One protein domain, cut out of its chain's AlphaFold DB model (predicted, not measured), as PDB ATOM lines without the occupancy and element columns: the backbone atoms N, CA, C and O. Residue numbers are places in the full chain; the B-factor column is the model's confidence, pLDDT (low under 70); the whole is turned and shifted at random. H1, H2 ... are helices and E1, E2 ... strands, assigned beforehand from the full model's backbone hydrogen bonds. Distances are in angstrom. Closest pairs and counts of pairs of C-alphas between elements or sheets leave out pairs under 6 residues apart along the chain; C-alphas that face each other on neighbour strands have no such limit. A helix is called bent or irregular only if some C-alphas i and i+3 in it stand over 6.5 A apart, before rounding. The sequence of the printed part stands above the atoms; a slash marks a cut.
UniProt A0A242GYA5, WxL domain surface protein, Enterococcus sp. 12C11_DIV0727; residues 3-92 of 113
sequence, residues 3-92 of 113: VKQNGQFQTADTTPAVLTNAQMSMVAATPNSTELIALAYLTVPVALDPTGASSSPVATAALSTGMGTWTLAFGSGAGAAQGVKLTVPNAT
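Overview. This is residues 3 to 92 of the 113 residues of the protein "WxL domain surface protein" of Enterococcus sp. 12C11_DIV0727 (UniProt A0A242GYA5). Look for little regular structure: an elongated, loop-rich body has two small antiparallel strand pairs, E2-E5 and E3-E4, one after the other along its length, and residues 46 to 47 of a long link pair beside E2. The 90 printed residues hold E1, E2, E3, E4, H1, E5 in that order, 23 residues of mixed class. It is loose, radius of gyration of the C-alphas 16.2 A, spanning 51 by 30 by 18 A.

Along the chain. Find C-alpha 23 at (-11.755, -7.200, 3.962); E2, residues 23 to 26, runs 10.3 A from there. E5, residues 84 to 87, ends at (-7.477, -9.923, 5.535) after 10.2 A. E3 is residues 30 to 32, E4 71 to 73, E1 3 to 5, and H1 77 to 82, irregular, with C-alphas 78 and 81 7.2 A apart.

Arrangement. Between antiparallel E2 and E5, at 156 degrees, N 25 and O 85 are within hydrogen-bond range, 2.8 A. In the hairpin E3 and E4, at 150 degrees, so are N 30 and O 73, 2.8 A. E1 pairs with no named strand; its closest C-alpha to E2 is Gln 5, 7.8 A from Met 24. In H1, 0 of 2 O i to N i+4 and 2 of 3 O i to N i+3 pairs are within range.

Size, cuts and confidence. The farthest C-alphas, Thr 15 and Leu 36, are 51.3 A apart. The printed part has no cut; links E1 to E2 and E3 to E4 are long. No printed residue is under 70 in pLDDT.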
ATOM      1  N   VAL A   3     -23.102  -2.385   9.896       97.69
ATOM      2  CA  VAL A   3     -21.814  -1.733   9.657       97.69
ATOM      3  C   VAL A   3     -21.405  -1.903   8.200       97.69
ATOM      4  O   VAL A   3     -21.604  -2.961   7.604       97.69
ATOM      5  N   LYS A   4     -20.819  -0.864   7.621       97.88
ATOM      6  CA  LYS A   4     -20.364  -0.829   6.234       97.88
ATOM      7  C   LYS A   4     -18.924  -0.362   6.172       97.88
ATOM      8  O   LYS A   4     -18.597   0.661   6.762       97.88
ATOM      9  N   GLN A   5     -18.087  -1.071   5.422       98.06
ATOM     10  CA  GLN A   5     -16.797  -0.552   4.975       98.06
ATOM     11  C   GLN A   5     -17.062   0.357   3.772       98.06
ATOM     12  O   GLN A   5     -17.609  -0.101   2.781       98.06
ATOM     13  N   ASN A   6     -16.739   1.648   3.838       97.00
ATOM     14  CA  ASN A   6     -17.177   2.621   2.821       97.00
ATOM     15  C   ASN A   6     -16.391   2.565   1.500       97.00
ATOM     16  O   ASN A   6     -16.590   3.401   0.624       97.00
ATOM     17  N   GLY A   7     -15.490   1.600   1.359       94.44
ATOM     18  CA  GLY A   7     -14.636   1.420   0.197       94.44
ATOM     19  C   GLY A   7     -13.349   0.709   0.582       94.44
ATOM     20  O   GLY A   7     -13.165   0.266   1.723       94.44
ATOM     21  N   GLN A   8     -12.433   0.591  -0.367       95.62
ATOM     22  CA  GLN A   8     -11.179  -0.091  -0.099       95.62
ATOM     23  C   GLN A   8     -10.206   0.737   0.725       95.62
ATOM     24  O   GLN A   8     -10.248   1.962   0.748       95.62
ATOM     25  N   PHE A   9      -9.326   0.022   1.422       96.06
ATOM     26  CA  PHE A   9      -8.164   0.621   2.051       96.06
ATOM     27  C   PHE A   9      -7.295   1.238   0.960       96.06
ATOM     28  O   PHE A   9      -6.817   0.516   0.086       96.06
ATOM     29  N   GLN A  10      -7.092   2.550   1.010       95.19
ATOM     30  CA  GLN A  10      -6.347   3.277  -0.016       95.19
ATOM     31  C   GLN A  10      -5.409   4.326   0.585       95.19
ATOM     32  O   GLN A  10      -5.650   4.794   1.704       95.19
ATOM     33  N   THR A  11      -4.342   4.671  -0.135       96.00
ATOM     34  CA  THR A  11      -3.443   5.772   0.245       96.00
ATOM     35  C   THR A  11      -4.107   7.136   0.021       96.00
ATOM     36  O   THR A  11      -5.175   7.231  -0.584       96.00
ATOM     37  N   ALA A  12      -3.519   8.203   0.568       90.38
ATOM     38  CA  ALA A  12      -4.085   9.556   0.510       90.38
ATOM     39  C   ALA A  12      -3.632  10.367  -0.725       90.38
ATOM     40  O   ALA A  12      -3.899  11.565  -0.802       90.38
ATOM     41  N   ASP A  13      -2.928   9.733  -1.659       86.44
ATOM     42  CA  ASP A  13      -2.286  10.396  -2.794       86.44
ATOM     43  C   ASP A  13      -3.279  10.793  -3.889       86.44
ATOM     44  O   ASP A  13      -4.403  10.297  -3.967       86.44
ATOM     45  N   THR A  14      -2.836  11.653  -4.806       84.25
ATOM     46  CA  THR A  14      -3.618  12.029  -5.997       84.25
ATOM     47  C   THR A  14      -3.892  10.844  -6.924       84.25
ATOM     48  O   THR A  14      -4.863  10.865  -7.674       84.25
ATOM     49  N   THR A  15      -3.055   9.804  -6.859       89.69
ATOM     50  CA  THR A  15      -3.282   8.496  -7.488       89.69
ATOM     51  C   THR A  15      -3.190   7.415  -6.407       89.69
ATOM     52  O   THR A  15      -2.098   6.903  -6.159       89.69
ATOM     53  N   PRO A  16      -4.301   7.091  -5.722       91.50
ATOM     54  CA  PRO A  16      -4.273   6.184  -4.581       91.50
ATOM     55  C   PRO A  16      -3.852   4.769  -4.969       91.50
ATOM     56  O   PRO A  16      -4.417   4.170  -5.889       91.50
ATOM     57  N   ALA A  17      -2.929   4.184  -4.208       93.62
ATOM     58  CA  ALA A  17      -2.771   2.736  -4.209       93.62
ATOM     59  C   ALA A  17      -3.891   2.113  -3.372       93.62
ATOM     60  O   ALA A  17      -4.225   2.615  -2.298       93.62
ATOM     61  N   VAL A  18      -4.452   0.996  -3.838       94.38
ATOM     62  CA  VAL A  18      -5.615   0.342  -3.225       94.38
ATOM     63  C   VAL A  18      -5.249  -1.063  -2.767       94.38
ATOM     64  O   VAL A  18      -4.619  -1.819  -3.507       94.38
ATOM     65  N   LEU A  19      -5.683  -1.447  -1.563       94.56
ATOM     66  CA  LEU A  19      -5.620  -2.836  -1.131       94.56
ATOM     67  C   LEU A  19      -6.810  -3.619  -1.688       94.56
ATOM     68  O   LEU A  19      -7.827  -3.786  -1.014       94.56
ATOM     69  N   THR A  20      -6.681  -4.083  -2.930       93.50
ATOM     70  CA  THR A  20      -7.748  -4.806  -3.630       93.50
ATOM     71  C   THR A  20      -8.190  -6.045  -2.852       93.50
ATOM     72  O   THR A  20      -7.373  -6.861  -2.425       93.50
ATOM     73  N   ASN A  21      -9.502  -6.164  -2.675       93.69
ATOM     74  CA  ASN A  21     -10.224  -7.146  -1.872       93.69
ATOM     75  C   ASN A  21      -9.783  -7.245  -0.401       93.69
ATOM     76  O   ASN A  21     -10.003  -8.275   0.238       93.69
ATOM     77  N   ALA A  22      -9.189  -6.190   0.169       96.38
ATOM     78  CA  ALA A  22      -8.927  -6.152   1.603       96.38
ATOM     79  C   ALA A  22     -10.243  -6.054   2.387       96.38
ATOM     80  O   ALA A  22     -11.015  -5.106   2.203       96.38
ATOM     81  N   GLN A  23     -10.487  -7.029   3.258       96.31
ATOM     82  CA  GLN A  23     -11.755  -7.200   3.962       96.31
ATOM     83  C   GLN A  23     -11.543  -7.191   5.472       96.31
ATOM     84  O   GLN A  23     -10.746  -7.972   6.002       96.31
ATOM     85  N   MET A  24     -12.313  -6.357   6.170       97.69
ATOM     86  CA  MET A  24     -12.461  -6.475   7.616       97.69
ATOM     87  C   MET A  24     -13.547  -7.488   7.987       97.69
ATOM     88  O   MET A  24     -14.579  -7.604   7.323       97.69
ATOM     89  N   SER A  25     -13.327  -8.202   9.085       97.62
ATOM     90  CA  SER A  25     -14.314  -9.089   9.699       97.62
ATOM     91  C   SER A  25     -14.261  -8.989  11.218       97.62
ATOM     92  O   SER A  25     -13.256  -8.567  11.792       97.62
ATOM     93  N   MET A  26     -15.357  -9.359  11.867       98.19
ATOM     94  CA  MET A  26     -15.478  -9.403  13.318       98.19
ATOM     95  C   MET A  26     -16.156 -10.709  13.725       98.19
ATOM     96  O   MET A  26     -17.013 -11.226  13.005       98.19
ATOM     97  N   VAL A  27     -15.784 -11.261  14.877       97.69
ATOM     98  CA  VAL A  27     -16.544 -12.377  15.470       97.69
ATOM     99  C   VAL A  27     -17.944 -11.909  15.883       97.69
ATOM    100  O   VAL A  27     -18.238 -10.717  15.851       97.69
ATOM    101  N   ALA A  28     -18.828 -12.826  16.279       97.19
ATOM    102  CA  ALA A  28     -20.071 -12.408  16.920       97.19
ATOM    103  C   ALA A  28     -19.743 -11.616  18.196       97.19
ATOM    104  O   ALA A  28     -18.903 -12.041  18.994       97.19
ATOM    105  N   ALA A  29     -20.377 -10.457  18.372       97.00
ATOM    106  CA  ALA A  29     -20.185  -9.660  19.575       97.00
ATOM    107  C   ALA A  29     -20.784 -10.349  20.808       97.00
ATOM    108  O   ALA A  29     -21.721 -11.130  20.713       97.00
ATOM    109  N   THR A  30     -20.277 -10.015  21.987       96.19
ATOM    110  CA  THR A  30     -20.932 -10.313  23.262       96.19
ATOM    111  C   THR A  30     -21.637  -9.047  23.747       96.19
ATOM    112  O   THR A  30     -20.946  -8.060  24.025       96.19
ATOM    113  N   PRO A  31     -22.981  -9.029  23.819       95.88
ATOM    114  CA  PRO A  31     -23.717  -7.904  24.376       95.88
ATOM    115  C   PRO A  31     -23.564  -7.849  25.898       95.88
ATOM    116  O   PRO A  31     -23.633  -8.873  26.576       95.88
ATOM    117  N   ASN A  32     -23.377  -6.648  26.438       95.88
ATOM    118  CA  ASN A  32     -23.288  -6.408  27.875       95.88
ATOM    119  C   ASN A  32     -24.034  -5.123  28.264       95.88
ATOM    120  O   ASN A  32     -23.922  -4.102  27.576       95.88
ATOM    121  N   SER A  33     -24.789  -5.184  29.360       96.69
ATOM    122  CA  SER A  33     -25.644  -4.106  29.862       96.69
ATOM    123  C   SER A  33     -25.965  -4.307  31.348       96.69
ATOM    124  O   SER A  33     -25.743  -5.383  31.898       96.69
ATOM    125  N   THR A  34     -26.508  -3.271  31.986       96.94
ATOM    126  CA  THR A  34     -27.198  -3.378  33.280       96.94
ATOM    127  C   THR A  34     -28.628  -3.910  33.141       96.94
ATOM    128  O   THR A  34     -29.256  -4.226  34.148       96.94
ATOM    129  N   GLU A  35     -29.153  -3.982  31.916       96.31
ATOM    130  CA  GLU A  35     -30.461  -4.559  31.604       96.31
ATOM    131  C   GLU A  35     -30.485  -6.087  31.760       96.31
ATOM    132  O   GLU A  35     -29.452  -6.760  31.822       96.31
ATOM    133  N   LEU A  36     -31.692  -6.663  31.771       96.06
ATOM    134  CA  LEU A  36     -31.869  -8.115  31.772       96.06
ATOM    135  C   LEU A  36     -31.285  -8.736  30.497       96.06
ATOM    136  O   LEU A  36     -31.607  -8.318  29.388       96.06
ATOM    137  N   ILE A  37     -30.514  -9.818  30.647       92.94
ATOM    138  CA  ILE A  37     -29.892 -10.525  29.513       92.94
ATOM    139  C   ILE A  37     -30.915 -11.035  28.481       92.94
ATOM    140  O   ILE A  37     -30.600 -11.138  27.302       92.94
ATOM    141  N   ALA A  38     -32.158 -11.292  28.899       94.44
ATOM    142  CA  ALA A  38     -33.257 -11.676  28.010       94.44
ATOM    143  C   ALA A  38     -33.666 -10.567  27.017       94.44
ATOM    144  O   ALA A  38     -34.357 -10.849  26.043       94.44
ATOM    145  N   LEU A  39     -33.247  -9.320  27.256       95.25
ATOM    146  CA  LEU A  39     -33.483  -8.169  26.381       95.25
ATOM    147  C   LEU A  39     -32.293  -7.880  25.453       95.25
ATOM    148  O   LEU A  39     -32.318  -6.882  24.734       95.25
ATOM    149  N   ALA A  40     -31.247  -8.708  25.488       95.06
ATOM    150  CA  ALA A  40     -30.044  -8.494  24.699       95.06
ATOM    151  C   ALA A  40     -30.297  -8.630  23.196       95.06
ATOM    152  O   ALA A  40     -31.144  -9.397  22.739       95.06
ATOM    153  N   TYR A  41     -29.489  -7.915  22.416       94.31
ATOM    154  CA  TYR A  41     -29.443  -8.097  20.973       94.31
ATOM    155  C   TYR A  41     -28.964  -9.503  20.601       94.31
ATOM    156  O   TYR A  41     -28.014 -10.025  21.187       94.31
ATOM    157  N   LEU A  42     -29.538 -10.057  19.533       94.88
ATOM    158  CA  LEU A  42     -28.937 -11.171  18.817       94.88
ATOM    159  C   LEU A  42     -27.781 -10.650  17.960       94.88
ATOM    160  O   LEU A  42     -27.955  -9.727  17.163       94.88
ATOM    161  N   THR A  43     -26.608 -11.259  18.093       96.19
ATOM    162  CA  THR A  43     -25.387 -10.870  17.375       96.19
ATOM    163  C   THR A  43     -24.880 -12.003  16.495       96.19
ATOM    164  O   THR A  43     -24.937 -13.167  16.889       96.19
ATOM    165  N   VAL A  44     -24.311 -11.667  15.339       96.00
ATOM    166  CA  VAL A  44     -23.742 -12.637  14.388       96.00
ATOM    167  C   VAL A  44     -22.305 -12.260  14.019       96.00
ATOM    168  O   VAL A  44     -21.937 -11.091  14.164       96.00
ATOM    169  N   PRO A  45     -21.470 -13.209  13.552       97.44
ATOM    170  CA  PRO A  45     -20.188 -12.869  12.950       97.44
ATOM    171  C   PRO A  45     -20.382 -11.935  11.758       97.44
ATOM    172  O   PRO A  45     -21.333 -12.075  10.988       97.44
ATOM    173  N   VAL A  46     -19.455 -11.001  11.593       98.00
ATOM    174  CA  VAL A  46     -19.544  -9.938  10.598       98.00
ATOM    175  C   VAL A  46     -18.432 -10.116   9.577       98.00
ATOM    176  O   VAL A  46     -17.255 -10.127   9.928       98.00
ATOM    177  N   ALA A  47     -18.791 -10.190   8.301       97.44
ATOM    178  CA  ALA A  47     -17.862 -10.020   7.190       97.44
ATOM    179  C   ALA A  47     -18.282  -8.768   6.420       97.44
ATOM    180  O   ALA A  47     -19.436  -8.672   5.999       97.44
ATOM    181  N   LEU A  48     -17.389  -7.784   6.292       98.00
ATOM    182  CA  LEU A  48     -17.706  -6.552   5.570       98.00
ATOM    183  C   LEU A  48     -17.572  -6.762   4.068       98.00
ATOM    184  O   LEU A  48     -16.690  -7.484   3.609       98.00
ATOM    185  N   ASP A  49     -18.422  -6.100   3.295       97.19
ATOM    186  CA  ASP A  49     -18.248  -6.011   1.852       97.19
ATOM    187  C   ASP A  49     -17.042  -5.100   1.544       97.19
ATOM    188  O   ASP A  49     -17.112  -3.892   1.799       97.19
ATOM    189  N   PRO A  50     -15.927  -5.636   1.010       94.94
ATOM    190  CA  PRO A  50     -14.724  -4.847   0.764       94.94
ATOM    191  C   PRO A  50     -14.913  -3.803  -0.347       94.94
ATOM    192  O   PRO A  50     -14.166  -2.823  -0.387       94.94
ATOM    193  N   THR A  51     -15.915  -3.978  -1.218       92.50
ATOM    194  CA  THR A  51     -16.249  -3.021  -2.287       92.50
ATOM    195  C   THR A  51     -16.986  -1.794  -1.755       92.50
ATOM    196  O   THR A  51     -17.001  -0.747  -2.399       92.50
ATOM    197  N   GLY A  52     -17.584  -1.914  -0.568       95.12
ATOM    198  CA  GLY A  52     -18.422  -0.887   0.027       95.12
ATOM    199  C   GLY A  52     -19.764  -0.691  -0.665       95.12
ATOM    200  O   GLY A  52     -20.354   0.383  -0.539       95.12
ATOM    201  N   ALA A  53     -20.294  -1.698  -1.362       96.31
ATOM    202  CA  ALA A  53     -21.668  -1.643  -1.844       96.31
ATOM    203  C   ALA A  53     -22.653  -1.853  -0.680       96.31
ATOM    204  O   ALA A  53     -23.556  -1.035  -0.478       96.31
ATOM    205  N   SER A  54     -22.417  -2.872   0.149       96.81
ATOM    206  CA  SER A  54     -23.383  -3.354   1.147       96.81
ATOM    207  C   SER A  54     -22.970  -3.113   2.605       96.81
ATOM    208  O   SER A  54     -21.787  -3.027   2.936       96.81
ATOM    209  N   SER A  55     -23.967  -3.042   3.491       97.06
ATOM    210  CA  SER A  55     -23.783  -3.097   4.948       97.06
ATOM    211  C   SER A  55     -24.011  -4.517   5.465       97.06
ATOM    212  O   SER A  55     -24.875  -5.230   4.957       97.06
ATOM    213  N   SER A  56     -23.311  -4.891   6.532       97.38
ATOM    214  CA  SER A  56     -23.432  -6.195   7.191       97.38
ATOM    215  C   SER A  56     -24.130  -6.063   8.549       97.38
ATOM    216  O   SER A  56     -23.891  -5.083   9.266       97.38
ATOM    217  N   PRO A  57     -25.001  -7.012   8.937       95.81
ATOM    218  CA  PRO A  57     -25.647  -7.000  10.245       95.81
ATOM    219  C   PRO A  57     -24.631  -7.253  11.359       95.81
ATOM    220  O   PRO A  57     -23.707  -8.044  11.196       95.81
ATOM    221  N   VAL A  58     -24.825  -6.590  12.501       95.94
ATOM    222  CA  VAL A  58     -23.993  -6.780  13.701       95.94
ATOM    223  C   VAL A  58     -24.831  -7.251  14.878       95.94
ATOM    224  O   VAL A  58     -24.481  -8.217  15.552       95.94
ATOM    225  N   ALA A  59     -25.927  -6.541  15.130       94.44
ATOM    226  CA  ALA A  59     -26.799  -6.746  16.273       94.44
ATOM    227  C   ALA A  59     -28.244  -6.437  15.872       94.44
ATOM    228  O   ALA A  59     -28.510  -5.363  15.317       94.44
ATOM    229  N   THR A  60     -29.160  -7.351  16.168       93.69
ATOM    230  CA  THR A  60     -30.590  -7.233  15.864       93.69
ATOM    231  C   THR A  60     -31.379  -7.419  17.149       93.69
ATOM    232  O   THR A  60     -31.150  -8.376  17.885       93.69
ATOM    233  N   ALA A  61     -32.277  -6.483  17.446       91.38
ATOM    234  CA  ALA A  61     -33.207  -6.627  18.556       91.38
ATOM    235  C   ALA A  61     -34.413  -7.432  18.076       91.38
ATOM    236  O   ALA A  61     -34.937  -7.162  16.995       91.38
ATOM    237  N   ALA A  62     -34.857  -8.389  18.884       90.56
ATOM    238  CA  ALA A  62     -36.190  -8.950  18.736       90.56
ATOM    239  C   ALA A  62     -37.249  -7.906  19.134       90.56
ATOM    240  O   ALA A  62     -36.937  -6.903  19.790       90.56
ATOM    241  N   LEU A  63     -38.510  -8.164  18.783       89.69
ATOM    242  CA  LEU A  63     -39.633  -7.321  19.188       89.69
ATOM    243  C   LEU A  63     -39.613  -7.067  20.707       89.69
ATOM    244  O   LEU A  63     -39.482  -8.002  21.495       89.69
ATOM    245  N   SER A  64     -39.740  -5.798  21.100       89.56
ATOM    246  CA  SER A  64     -39.740  -5.355  22.505       89.56
ATOM    247  C   SER A  64     -38.451  -5.659  23.295       89.56
ATOM    248  O   SER A  64     -38.479  -5.693  24.524       89.56
ATOM    249  N   THR A  65     -37.312  -5.840  22.617       92.19
ATOM    250  CA  THR A  65     -35.981  -6.009  23.237       92.19
ATOM    251  C   THR A  65     -34.998  -4.934  22.757       92.19
ATOM    252  O   THR A  65     -35.352  -4.078  21.947       92.19
ATOM    253  N   GLY A  66     -33.760  -4.939  23.260       89.38
ATOM    254  CA  GLY A  66     -32.709  -4.009  22.830       89.38
ATOM    255  C   GLY A  66     -32.879  -2.573  23.330       89.38
ATOM    256  O   GLY A  66     -32.198  -1.673  22.848       89.38
ATOM    257  N   MET A  67     -33.783  -2.345  24.285       91.44
ATOM    258  CA  MET A  67     -33.916  -1.065  24.982       91.44
ATOM    259  C   MET A  67     -32.735  -0.850  25.933       91.44
ATOM    260  O   MET A  67     -32.126  -1.814  26.396       91.44
ATOM    261  N   GLY A  68     -32.446   0.405  26.273       91.94
ATOM    262  CA  GLY A  68     -31.362   0.749  27.192       91.94
ATOM    263  C   GLY A  68     -29.993   0.815  26.513       91.94
ATOM    264  O   GLY A  68     -29.874   0.850  25.288       91.94
ATOM    265  N   THR A  69     -28.939   0.887  27.324       93.56
ATOM    266  CA  THR A  69     -27.565   1.016  26.820       93.56
ATOM    267  C   THR A  69     -26.898  -0.347  26.764       93.56
ATOM    268  O   THR A  69     -26.791  -1.031  27.782       93.56
ATOM    269  N   TRP A  70     -26.397  -0.717  25.588       94.62
ATOM    270  CA  TRP A  70     -25.675  -1.968  25.370       94.62
ATOM    271  C   TRP A  70     -24.278  -1.699  24.827       94.62
ATOM    272  O   TRP A  70     -24.087  -0.898  23.915       94.62
ATOM    273  N   THR A  71     -23.302  -2.421  25.365       95.38
ATOM    274  CA  THR A  71     -21.954  -2.518  24.800       95.38
ATOM    275  C   THR A  71     -21.828  -3.828  24.033       95.38
ATOM    276  O   THR A  71     -22.390  -4.840  24.445       95.38
ATOM    277  N   LEU A  72     -21.111  -3.811  22.910       95.31
ATOM    278  CA  LEU A  72     -20.869  -4.984  22.074       95.31
ATOM    279  C   LEU A  72     -19.365  -5.256  22.027       95.31
ATOM    280  O   LEU A  72     -18.617  -4.509  21.396       95.31
ATOM    281  N   ALA A  73     -18.917  -6.304  22.717       95.75
ATOM    282  CA  ALA A  73     -17.506  -6.677  22.773       95.75
ATOM    283  C   ALA A  73     -17.175  -7.747  21.722       95.75
ATOM    284  O   ALA A  73     -17.804  -8.802  21.688       95.75
ATOM    285  N   PHE A  74     -16.170  -7.504  20.884       96.69
ATOM    286  CA  PHE A  74     -15.722  -8.453  19.864       96.69
ATOM    287  C   PHE A  74     -14.489  -9.222  20.345       96.69
ATOM    288  O   PHE A  74     -13.373  -8.706  20.312       96.69
ATOM    289  N   GLY A  75     -14.695 -10.472  20.764       95.25
ATOM    290  CA  GLY A  75     -13.646 -11.336  21.314       95.25
ATOM    291  C   GLY A  75     -13.373 -11.103  22.805       95.25
ATOM    292  O   GLY A  75     -13.703 -10.065  23.375       95.25
ATOM    293  N   SER A  76     -12.779 -12.103  23.458       94.00
ATOM    294  CA  SER A  76     -12.414 -12.068  24.880       94.00
ATOM    295  C   SER A  76     -11.324 -13.096  25.189       94.00
ATOM    296  O   SER A  76     -11.152 -14.067  24.446       94.00
ATOM    297  N   GLY A  77     -10.564 -12.883  26.270       92.94
ATOM    298  CA  GLY A  77      -9.506 -13.798  26.715       92.94
ATOM    299  C   GLY A  77      -8.566 -14.213  25.577       92.94
ATOM    300  O   GLY A  77      -8.083 -13.376  24.817       92.94
ATOM    301  N   ALA A  78      -8.360 -15.521  25.413       90.69
ATOM    302  CA  ALA A  78      -7.538 -16.080  24.334       90.69
ATOM    303  C   ALA A  78      -8.081 -15.795  22.914       90.69
ATOM    304  O   ALA A  78      -7.324 -15.817  21.948       90.69
ATOM    305  N   GLY A  79      -9.378 -15.505  22.772       88.06
ATOM    306  CA  GLY A  79     -10.019 -15.171  21.499       88.06
ATOM    307  C   GLY A  79      -9.933 -13.692  21.111       88.06
ATOM    308  O   GLY A  79     -10.354 -13.341  20.011       88.06
ATOM    309  N   ALA A  80      -9.393 -12.818  21.970       91.50
ATOM    310  CA  ALA A  80      -9.367 -11.370  21.736       91.50
ATOM    311  C   ALA A  80      -8.637 -10.981  20.438       91.50
ATOM    312  O   ALA A  80      -9.120 -10.133  19.690       91.50
ATOM    313  N   ALA A  81      -7.535 -11.663  20.107       91.56
ATOM    314  CA  ALA A  81      -6.783 -11.432  18.866       91.56
ATOM    315  C   ALA A  81      -7.608 -11.700  17.594       91.56
ATOM    316  O   ALA A  81      -7.296 -11.190  16.521       91.56
ATOM    317  N   GLN A  82      -8.677 -12.488  17.715       92.69
ATOM    318  CA  GLN A  82      -9.557 -12.838  16.610       92.69
ATOM    319  C   GLN A  82     -10.776 -11.916  16.511       92.69
ATOM    320  O   GLN A  82     -11.542 -12.061  15.561       92.69
ATOM    321  N   GLY A  83     -10.956 -11.004  17.475       96.25
ATOM    322  CA  GLY A  83     -12.148 -10.179  17.641       96.25
ATOM    323  C   GLY A  83     -12.467  -9.318  16.426       96.25
ATOM    324  O   GLY A  83     -13.585  -9.360  15.917       96.25
ATOM    325  N   VAL A  84     -11.456  -8.599  15.934       96.50
ATOM    326  CA  VAL A  84     -11.500  -7.785  14.716       96.50
ATOM    327  C   VAL A  84     -10.304  -8.168  13.854       96.50
ATOM    328  O   VAL A  84      -9.164  -8.128  14.315       96.50
ATOM    329  N   LYS A  85     -10.552  -8.545  12.603       96.56
ATOM    330  CA  LYS A  85      -9.526  -9.012  11.665       96.56
ATOM    331  C   LYS A  85      -9.563  -8.207  10.383       96.56
ATOM    332  O   LYS A  85     -10.631  -7.822   9.918       96.56
ATOM    333  N   LEU A  86      -8.394  -8.038   9.778       96.00
ATOM    334  CA  LEU A  86      -8.229  -7.538   8.420       96.00
ATOM    335  C   LEU A  86      -7.494  -8.600   7.604       96.00
ATOM    336  O   LEU A  86      -6.360  -8.953   7.923       96.00
ATOM    337  N   THR A  87      -8.123  -9.070   6.533       95.44
ATOM    338  CA  THR A  87      -7.477  -9.923   5.535       95.44
ATOM    339  C   THR A  87      -7.045  -9.051   4.367       95.44
ATOM    340  O   THR A  87      -7.879  -8.390   3.754       95.44
ATOM    341  N   VAL A  88      -5.749  -9.056   4.045       95.12
ATOM    342  CA  VAL A  88      -5.206  -8.422   2.835       95.12
ATOM    343  C   VAL A  88      -4.723  -9.532   1.901       95.12
ATOM    344  O   VAL A  88      -3.830 -10.279   2.300       95.12
ATOM    345  N   PRO A  89      -5.291  -9.677   0.691       92.69
ATOM    346  CA  PRO A  89      -4.858 -10.703  -0.252       92.69
ATOM    347  C   PRO A  89      -3.376 -10.581  -0.631       92.69
ATOM    348  O   PRO A  89      -2.877  -9.485  -0.875       92.69
ATOM    349  N   ASN A  90      -2.692 -11.722  -0.769       84.44
ATOM    350  CA  ASN A  90      -1.264 -11.777  -1.126       84.44
ATOM    351  C   ASN A  90      -0.948 -11.218  -2.524       84.44
ATOM    352  O   ASN A  90       0.200 -10.904  -2.808       84.44
ATOM    353  N   ALA A  91      -1.952 -11.101  -3.399       84.19
ATOM    354  CA  ALA A  91      -1.798 -10.529  -4.737       84.19
ATOM    355  C   ALA A  91      -1.649  -8.994  -4.731       84.19
ATOM    356  O   ALA A  91      -1.366  -8.396  -5.766       84.19
ATOM    357  N   THR A  92      -1.854  -8.349  -3.581       81.62
ATOM    358  CA  THR A  92      -1.842  -6.896  -3.446       81.62
ATOM    359  C   THR A  92      -0.468  -6.410  -2.982       81.62
ATOM    360  O   THR A  92      -0.090  -6.597  -1.822       81.62
TER     361      THR A  92